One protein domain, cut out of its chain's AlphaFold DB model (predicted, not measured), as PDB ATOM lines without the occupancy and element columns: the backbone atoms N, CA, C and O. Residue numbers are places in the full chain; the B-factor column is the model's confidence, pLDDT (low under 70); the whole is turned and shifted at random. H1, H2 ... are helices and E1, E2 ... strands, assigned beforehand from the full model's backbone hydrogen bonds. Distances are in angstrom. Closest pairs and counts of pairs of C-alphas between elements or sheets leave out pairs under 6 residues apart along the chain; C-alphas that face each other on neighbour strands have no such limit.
ATOM      1  N   VAL A  21       6.728 122.405  62.092       98.25
ATOM      2  CA  VAL A  21       6.472 123.652  62.814       98.25
ATOM      3  C   VAL A  21       5.901 123.306  64.182       98.25
ATOM      4  O   VAL A  21       4.832 122.705  64.286       98.25
ATOM      5  N   LEU A  22       6.619 123.698  65.231       98.31
ATOM      6  CA  LEU A  22       6.218 123.508  66.622       98.31
ATOM      7  C   LEU A  22       5.680 124.831  67.160       98.31
ATOM      8  O   LEU A  22       6.337 125.864  67.021       98.31
ATOM      9  N   ARG A  23       4.509 124.817  67.793       98.38
ATOM     10  CA  ARG A  23       3.908 126.004  68.407       98.38
ATOM     11  C   ARG A  23       3.646 125.784  69.888       98.38
ATOM     12  O   ARG A  23       3.140 124.740  70.304       98.38
ATOM     13  N   PHE A  24       3.978 126.806  70.665       98.31
ATOM     14  CA  PHE A  24       3.713 126.899  72.093       98.31
ATOM     15  C   PHE A  24       2.796 128.087  72.343       98.31
ATOM     16  O   PHE A  24       3.080 129.190  71.867       98.31
ATOM     17  N   ALA A  25       1.710 127.856  73.074       97.25
ATOM     18  CA  ALA A  25       0.743 128.898  73.389       97.25
ATOM     19  C   ALA A  25       1.262 129.796  74.519       97.25
ATOM     20  O   ALA A  25       1.672 129.312  75.577       97.25
ATOM     21  N   GLY A  26       1.232 131.110  74.298       97.50
ATOM     22  CA  GLY A  26       1.446 132.089  75.355       97.50
ATOM     23  C   GLY A  26       0.181 132.318  76.178       97.50
ATOM     24  O   GLY A  26      -0.936 132.135  75.696       97.50
ATOM     25  N   ARG A  27       0.343 132.752  77.430       97.19
ATOM     26  CA  ARG A  27      -0.794 133.098  78.300       97.19
ATOM     27  C   ARG A  27      -1.337 134.510  78.086       97.19
ATOM     28  O   ARG A  27      -2.468 134.781  78.475       97.19
ATOM     29  N   ASP A  28      -0.524 135.424  77.556       97.44
ATOM     30  CA  ASP A  28      -0.874 136.833  77.388       97.44
ATOM     31  C   ASP A  28      -0.952 137.195  75.897       97.44
ATOM     32  O   ASP A  28       0.082 137.289  75.230       97.44
ATOM     33  N   PRO A  29      -2.155 137.472  75.362       94.44
ATOM     34  CA  PRO A  29      -2.335 137.896  73.975       94.44
ATOM     35  C   PRO A  29      -1.619 139.205  73.607       94.44
ATOM     36  O   PRO A  29      -1.477 139.500  72.421       94.44
ATOM     37  N   LYS A  30      -1.208 140.016  74.594       97.69
ATOM     38  CA  LYS A  30      -0.474 141.275  74.386       97.69
ATOM     39  C   LYS A  30       1.041 141.090  74.394       97.69
ATOM     40  O   LYS A  30       1.756 142.013  74.001       97.69
ATOM     41  N   ALA A  31       1.541 139.943  74.853       98.06
ATOM     42  CA  ALA A  31       2.969 139.667  74.848       98.06
ATOM     43  C   ALA A  31       3.483 139.483  73.403       98.06
ATOM     44  O   ALA A  31       2.761 138.962  72.548       98.06
ATOM     45  N   PRO A  32       4.733 139.885  73.103       98.25
ATOM     46  CA  PRO A  32       5.317 139.687  71.782       98.25
ATOM     47  C   PRO A  32       5.371 138.212  71.390       98.25
ATOM     48  O   PRO A  32       5.649 137.339  72.215       98.25
ATOM     49  N   LYS A  33       5.169 137.947  70.100       98.31
ATOM     50  CA  LYS A  33       5.336 136.613  69.523       98.31
ATOM     51  C   LYS A  33       6.792 136.384  69.143       98.31
ATOM     52  O   LYS A  33       7.457 137.299  68.660       98.31
ATOM     53  N   THR A  34       7.270 135.159  69.332       98.44
ATOM     54  CA  THR A  34       8.650 134.770  69.023       98.44
ATOM     55  C   THR A  34       8.677 133.710  67.928       98.44
ATOM     56  O   THR A  34       7.934 132.733  67.982       98.44
ATOM     57  N   TYR A  35       9.561 133.885  66.950       98.50
ATOM     58  CA  TYR A  35       9.856 132.892  65.920       98.50
ATOM     59  C   TYR A  35      11.324 132.486  66.011       98.50
ATOM     60  O   TYR A  35      12.195 133.351  66.101       98.50
ATOM     61  N   ILE A  36      11.599 131.183  65.988       98.44
ATOM     62  CA  ILE A  36      12.959 130.642  66.057       98.44
ATOM     63  C   ILE A  36      13.120 129.559  64.995       98.44
ATOM     64  O   ILE A  36      12.290 128.658  64.897       98.44
ATOM     65  N   GLN A  37      14.208 129.610  64.230       98.12
ATOM     66  CA  GLN A  37      14.531 128.580  63.246       98.12
ATOM     67  C   GLN A  37      16.004 128.178  63.295       98.12
ATOM     68  O   GLN A  37      16.847 128.972  63.713       98.12
ATOM     69  N   ALA A  38      16.309 126.969  62.825       98.25
ATOM     70  CA  ALA A  38      17.675 126.486  62.632       98.25
ATOM     71  C   ALA A  38      17.821 125.671  61.337       98.25
ATOM     72  O   ALA A  38      16.825 125.336  60.697       98.25
ATOM     73  N   ALA A  39      19.070 125.363  60.966       97.25
ATOM     74  CA  ALA A  39      19.435 124.566  59.792       97.25
ATOM     75  C   ALA A  39      18.809 125.070  58.475       97.25
ATOM     76  O   ALA A  39      18.268 124.295  57.686       97.25
ATOM     77  N   LEU A  40      18.878 126.388  58.233       96.94
ATOM     78  CA  LEU A  40      18.586 126.948  56.907       96.94
ATOM     79  C   LEU A  40      19.681 126.540  55.912       96.94
ATOM     80  O   LEU A  40      19.389 126.018  54.838       96.94
ATOM     81  N   HIS A  41      20.945 126.697  56.306       97.31
ATOM     82  CA  HIS A  41      22.006 125.870  55.748       97.31
ATOM     83  C   HIS A  41      21.885 124.493  56.403       97.31
ATOM     84  O   HIS A  41      22.120 124.346  57.602       97.31
ATOM     85  N   ALA A  42      21.471 123.489  55.633       94.12
ATOM     86  CA  ALA A  42      21.030 122.201  56.170       94.12
ATOM     87  C   ALA A  42      22.092 121.453  57.003       94.12
ATOM     88  O   ALA A  42      21.743 120.674  57.884       94.12
ATOM     89  N   GLY A  43      23.384 121.719  56.773       93.62
ATOM     90  CA  GLY A  43      24.488 121.145  57.554       93.62
ATOM     91  C   GLY A  43      24.759 121.817  58.910       93.62
ATOM     92  O   GLY A  43      25.578 121.319  59.681       93.62
ATOM     93  N   GLU A  44      24.103 122.935  59.239       96.38
ATOM     94  CA  GLU A  44      24.321 123.683  60.489       96.38
ATOM     95  C   GLU A  44      23.499 123.113  61.662       96.38
ATOM     96  O   GLU A  44      22.584 123.737  62.206       96.38
ATOM     97  N   LEU A  45      23.856 121.901  62.085       95.81
ATOM     98  CA  LEU A  45      23.125 121.127  63.096       95.81
ATOM     99  C   LEU A  45      23.162 121.644  64.553       95.81
ATOM    100  O   LEU A  45      22.237 121.304  65.298       95.81
ATOM    101  N   PRO A  46      24.140 122.454  65.023       98.06
ATOM    102  CA  PRO A  46      24.136 122.922  66.413       98.06
ATOM    103  C   PRO A  46      22.863 123.683  66.811       98.06
ATOM    104  O   PRO A  46      22.372 123.518  67.929       98.06
ATOM    105  N   GLY A  47      22.290 124.471  65.894       97.94
ATOM    106  CA  GLY A  47      21.026 125.169  66.135       97.94
ATOM    107  C   GLY A  47      19.855 124.198  66.307       97.94
ATOM    108  O   GLY A  47      19.065 124.343  67.236       97.94
ATOM    109  N   THR A  48      19.776 123.159  65.474       97.06
ATOM    110  CA  THR A  48      18.751 122.109  65.576       97.06
ATOM    111  C   THR A  48      18.867 121.341  66.892       97.06
ATOM    112  O   THR A  48      17.859 121.122  67.568       97.06
ATOM    113  N   ALA A  49      20.091 121.003  67.310       97.94
ATOM    114  CA  ALA A  49      20.343 120.363  68.599       97.94
ATOM    115  C   ALA A  49      19.903 121.252  69.776       97.94
ATOM    116  O   ALA A  49      19.238 120.778  70.695       97.94
ATOM    117  N   LEU A  50      20.197 122.558  69.732       98.44
ATOM    118  CA  LEU A  50      19.712 123.512  70.733       98.44
ATOM    119  C   LEU A  50      18.180 123.535  70.786       98.44
ATOM    120  O   LEU A  50      17.602 123.494  71.874       98.44
ATOM    121  N   LEU A  51      17.516 123.578  69.627       98.25
ATOM    122  CA  LEU A  51      16.055 123.626  69.547       98.25
ATOM    123  C   LEU A  51      15.384 122.355  70.073       98.25
ATOM    124  O   LEU A  51      14.298 122.457  70.644       98.25
ATOM    125  N   HIS A  52      16.024 121.191  69.962       96.81
ATOM    126  CA  HIS A  52      15.549 119.957  70.590       96.81
ATOM    127  C   HIS A  52      15.417 120.121  72.117       96.81
ATOM    128  O   HIS A  52      14.318 119.978  72.659       96.81
ATOM    129  N   PHE A  53      16.493 120.536  72.796       98.31
ATOM    130  CA  PHE A  53      16.482 120.751  74.248       98.31
ATOM    131  C   PHE A  53      15.601 121.934  74.668       98.31
ATOM    132  O   PHE A  53      14.920 121.881  75.696       98.31
ATOM    133  N   LEU A  54      15.580 123.014  73.880       98.38
ATOM    134  CA  LEU A  54      14.703 124.154  74.142       98.38
ATOM    135  C   LEU A  54      13.229 123.737  74.086       98.38
ATOM    136  O   LEU A  54      12.452 124.143  74.946       98.38
ATOM    137  N   SER A  55      12.850 122.889  73.128       97.81
ATOM    138  CA  SER A  55      11.469 122.418  72.979       97.81
ATOM    139  C   SER A  55      10.994 121.605  74.186       97.81
ATOM    140  O   SER A  55       9.827 121.689  74.562       97.81
ATOM    141  N   GLU A  56      11.867 120.833  74.838       97.25
ATOM    142  CA  GLU A  56      11.534 120.158  76.101       97.25
ATOM    143  C   GLU A  56      11.281 121.155  77.237       97.25
ATOM    144  O   GLU A  56      10.282 121.047  77.952       97.25
ATOM    145  N   ARG A  57      12.138 122.175  77.367       98.19
ATOM    146  CA  ARG A  57      11.965 123.232  78.375       98.19
ATOM    147  C   ARG A  57      10.692 124.039  78.141       98.19
ATOM    148  O   ARG A  57       9.977 124.331  79.097       98.19
ATOM    149  N   LEU A  58      10.386 124.364  76.887       98.25
ATOM    150  CA  LEU A  58       9.174 125.088  76.515       98.25
ATOM    151  C   LEU A  58       7.911 124.253  76.726       98.25
ATOM    152  O   LEU A  58       6.921 124.803  77.190       98.25
ATOM    153  N   ARG A  59       7.944 122.935  76.480       97.38
ATOM    154  CA  ARG A  59       6.826 122.033  76.818       97.38
ATOM    155  C   ARG A  59       6.490 122.097  78.306       97.38
ATOM    156  O   ARG A  59       5.324 122.229  78.668       97.38
ATOM    157  N   ARG A  60       7.513 122.053  79.163       98.00
ATOM    158  CA  ARG A  60       7.331 122.205  80.609       98.00
ATOM    159  C   ARG A  60       6.786 123.591  80.963       98.00
ATOM    160  O   ARG A  60       5.771 123.680  81.648       98.00
ATOM    161  N   ALA A  61       7.403 124.654  80.453       97.88
ATOM    162  CA  ALA A  61       6.975 126.025  80.722       97.88
ATOM    163  C   ALA A  61       5.532 126.299  80.260       97.88
ATOM    164  O   ALA A  61       4.789 126.984  80.954       97.88
ATOM    165  N   GLU A  62       5.113 125.754  79.116       96.94
ATOM    166  CA  GLU A  62       3.739 125.851  78.619       96.94
ATOM    167  C   GLU A  62       2.762 125.147  79.572       96.94
ATOM    168  O   GLU A  62       1.756 125.740  79.952       96.94
ATOM    169  N   SER A  63       3.091 123.933  80.042       96.19
ATOM    170  CA  SER A  63       2.259 123.206  81.015       96.19
ATOM    171  C   SER A  63       2.128 123.917  82.370       96.19
ATOM    172  O   SER A  63       1.120 123.769  83.054       96.19
ATOM    173  N   GLU A  64       3.129 124.720  82.737       97.31
ATOM    174  CA  GLU A  64       3.160 125.528  83.960       97.31
ATOM    175  C   GLU A  64       2.557 126.937  83.752       97.31
ATOM    176  O   GLU A  64       2.513 127.737  84.686       97.31
ATOM    177  N   GLY A  65       2.110 127.281  82.536       96.56
ATOM    178  CA  GLY A  65       1.605 128.620  82.213       96.56
ATOM    179  C   GLY A  65       2.669 129.719  82.340       96.56
ATOM    180  O   GLY A  65       2.354 130.863  82.674       96.56
ATOM    181  N   ALA A  66       3.940 129.382  82.120       97.62
ATOM    182  CA  ALA A  66       5.089 130.280  82.233       97.62
ATOM    183  C   ALA A  66       5.503 130.924  80.893       97.62
ATOM    184  O   ALA A  66       6.331 131.836  80.880       97.62
ATOM    185  N   VAL A  67       4.924 130.496  79.767       97.88
ATOM    186  CA  VAL A  67       5.147 131.115  78.452       97.88
ATOM    187  C   VAL A  67       4.309 132.393  78.344       97.88
ATOM    188  O   VAL A  67       3.081 132.352  78.410       97.88
ATOM    189  N   ALA A  68       4.967 133.548  78.203       97.81
ATOM    190  CA  ALA A  68       4.286 134.843  78.155       97.81
ATOM    191  C   ALA A  68       3.532 135.059  76.831       97.81
ATOM    192  O   ALA A  68       2.320 135.245  76.856       97.81
ATOM    193  N   GLY A  69       4.239 135.000  75.701       98.31
ATOM    194  CA  GLY A  69       3.679 135.147  74.354       98.31
ATOM    195  C   GLY A  69       3.926 133.910  73.497       98.31
ATOM    196  O   GLY A  69       4.774 133.087  73.833       98.31
ATOM    197  N   ASP A  70       3.179 133.780  72.400       98.50
ATOM    198  CA  ASP A  70       3.273 132.621  71.506       98.50
ATOM    199  C   ASP A  70       4.693 132.427  70.963       98.50
ATOM    200  O   ASP A  70       5.356 133.385  70.548       98.50
ATOM    201  N   ILE A  71       5.134 131.170  70.890       98.69
ATOM    202  CA  ILE A  71       6.435 130.801  70.323       98.69
ATOM    203  C   ILE A  71       6.219 129.820  69.177       98.69
ATOM    204  O   ILE A  71       5.565 128.793  69.342       98.69
ATOM    205  N   THR A  72       6.798 130.120  68.018       98.62
ATOM    206  CA  THR A  72       6.870 129.218  66.862       98.62
ATOM    207  C   THR A  72       8.317 128.790  66.639       98.62
ATOM    208  O   THR A  72       9.210 129.635  66.585       98.62
ATOM    209  N   ILE A  73       8.551 127.487  66.497       98.62
ATOM    210  CA  ILE A  73       9.870 126.896  66.264       98.62
ATOM    211  C   ILE A  73       9.860 126.072  64.978       98.62
ATOM    212  O   ILE A  73       8.991 125.223  64.788       98.62
ATOM    213  N   VAL A  74      10.875 126.281  64.139       98.25
ATOM    214  CA  VAL A  74      11.162 125.487  62.938       98.25
ATOM    215  C   VAL A  74      12.558 124.862  63.085       98.25
ATOM    216  O   VAL A  74      13.564 125.516  62.803       98.25
ATOM    217  N   PRO A  75      12.666 123.618  63.587       96.44
ATOM    218  CA  PRO A  75      13.951 123.041  63.985       96.44
ATOM    219  C   PRO A  75      14.872 122.686  62.812       96.44
ATOM    220  O   PRO A  75      16.092 122.686  62.980       96.44
ATOM    221  N   GLN A  76      14.302 122.403  61.641       95.00
ATOM    222  CA  GLN A  76      15.037 122.135  60.409       95.00
ATOM    223  C   GLN A  76      14.383 122.915  59.270       95.00
ATOM    224  O   GLN A  76      13.423 122.450  58.670       95.00
ATOM    225  N   ALA A  77      14.877 124.129  59.020       96.88
ATOM    226  CA  ALA A  77      14.255 125.103  58.124       96.88
ATOM    227  C   ALA A  77      14.362 124.750  56.632       96.88
ATOM    228  O   ALA A  77      13.629 125.310  55.819       96.88
ATOM    229  N   ASN A  78      15.273 123.846  56.266       96.62
ATOM    230  CA  ASN A  78      15.554 123.501  54.878       96.62
ATOM    231  C   ASN A  78      15.588 121.976  54.663       96.62
ATOM    232  O   ASN A  78      16.668 121.382  54.647       96.62
ATOM    233  N   PRO A  79      14.424 121.321  54.499       94.25
ATOM    234  CA  PRO A  79      14.372 119.892  54.191       94.25
ATOM    235  C   PRO A  79      14.967 119.553  52.815       94.25
ATOM    236  O   PRO A  79      15.519 118.473  52.659       94.25
ATOM    237  N   ILE A  80      14.916 120.477  51.847       94.94
ATOM    238  CA  ILE A  80      15.439 120.272  50.485       94.94
ATOM    239  C   ILE A  80      16.968 120.182  50.499       94.94
ATOM    240  O   ILE A  80      17.548 119.295  49.889       94.94
ATOM    241  N   GLY A  81      17.633 121.088  51.218       93.88
ATOM    242  CA  GLY A  81      19.091 121.095  51.331       93.88
ATOM    243  C   GLY A  81      19.661 119.966  52.195       93.88
ATOM    244  O   GLY A  81      20.876 119.794  52.213       93.88
ATOM    245  N   ALA A  82      18.814 119.248  52.939       89.06
ATOM    246  CA  ALA A  82      19.203 118.110  53.773       89.06
ATOM    247  C   ALA A  82      19.116 116.758  53.040       89.06
ATOM    248  O   ALA A  82      19.477 115.739  53.629       89.06
ATOM    249  N   ALA A  83      18.580 116.755  51.815       84.50
ATOM    250  CA  ALA A  83      18.318 115.571  51.005       84.50
ATOM    251  C   ALA A  83      19.532 115.096  50.197       84.50
ATOM    252  O   ALA A  83      20.402 115.936  49.873       84.50
TER     253      ALA A  83
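Overview. This is residues 21 to 83 of the 83 residues of the protein "Succinylglutamate desuccinylase / Aspartoacylase family protein" of Rhizobium aethiopicum (UniProt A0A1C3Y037). A small sheet of three short strands forms one layer, and a single long helix, H1, lies over one face of it, running slantwise to the strands and much longer than any of them. The 63 printed residues hold the named elements in the order E1, E2, H1, E3; the sheet runs E1 E3 E2 and is mixed. The class is mixed, helices and strands, with 31 residues, under half, in named elements. The whole is only just loose, close to compact, with a radius of gyration of the C-alphas of 12.8 A, and elongated, spanning 38 by 20 by 13 A.

Arrangement. E1, residues 21 to 24, is antiparallel to E3, residues 71 to 74, at 161 degrees; N 22 and O 73 are 2.9 A apart, within hydrogen-bond range. E3, the inner strand, is parallel to E2, residues 34 to 37, at 12 degrees, with N 72 and O 34 2.8 A apart. H1, residues 45 to 63, is on the sheet at a height of 9.2 A, over E1 and E3 and only just over E2, where 3 of its C-alphas fall. On the local plane it stands at 31 degrees to E1, only just slantwise to the strands. The closest C-alphas of E1 and H1, those of Phe 24 and Glu 62, are 6.6 A apart. E2, H1 and E3 make a strand-helix-strand unit, two parallel neighbour strands with a helix between, whose crossover is right-handed. In H1 every O i to N i+4 pair is within hydrogen-bond range.

Along the chain. E1 begins at C-alpha 21, (6.472, 123.652, 62.814). H1, 27.6 A long, begins at C-alpha 45, (23.125, 121.127, 63.096), and has a kink of 26 degrees near residue 56. E3 ends at C-alpha 74, (11.162, 125.487, 62.938).

Size, cuts and confidence. The C-alphas farthest apart, of Lys 30 and Ala 83, are 39.5 A apart. The printed part has no cut, and its three links are short. No printed residue is under 70 in pLDDT.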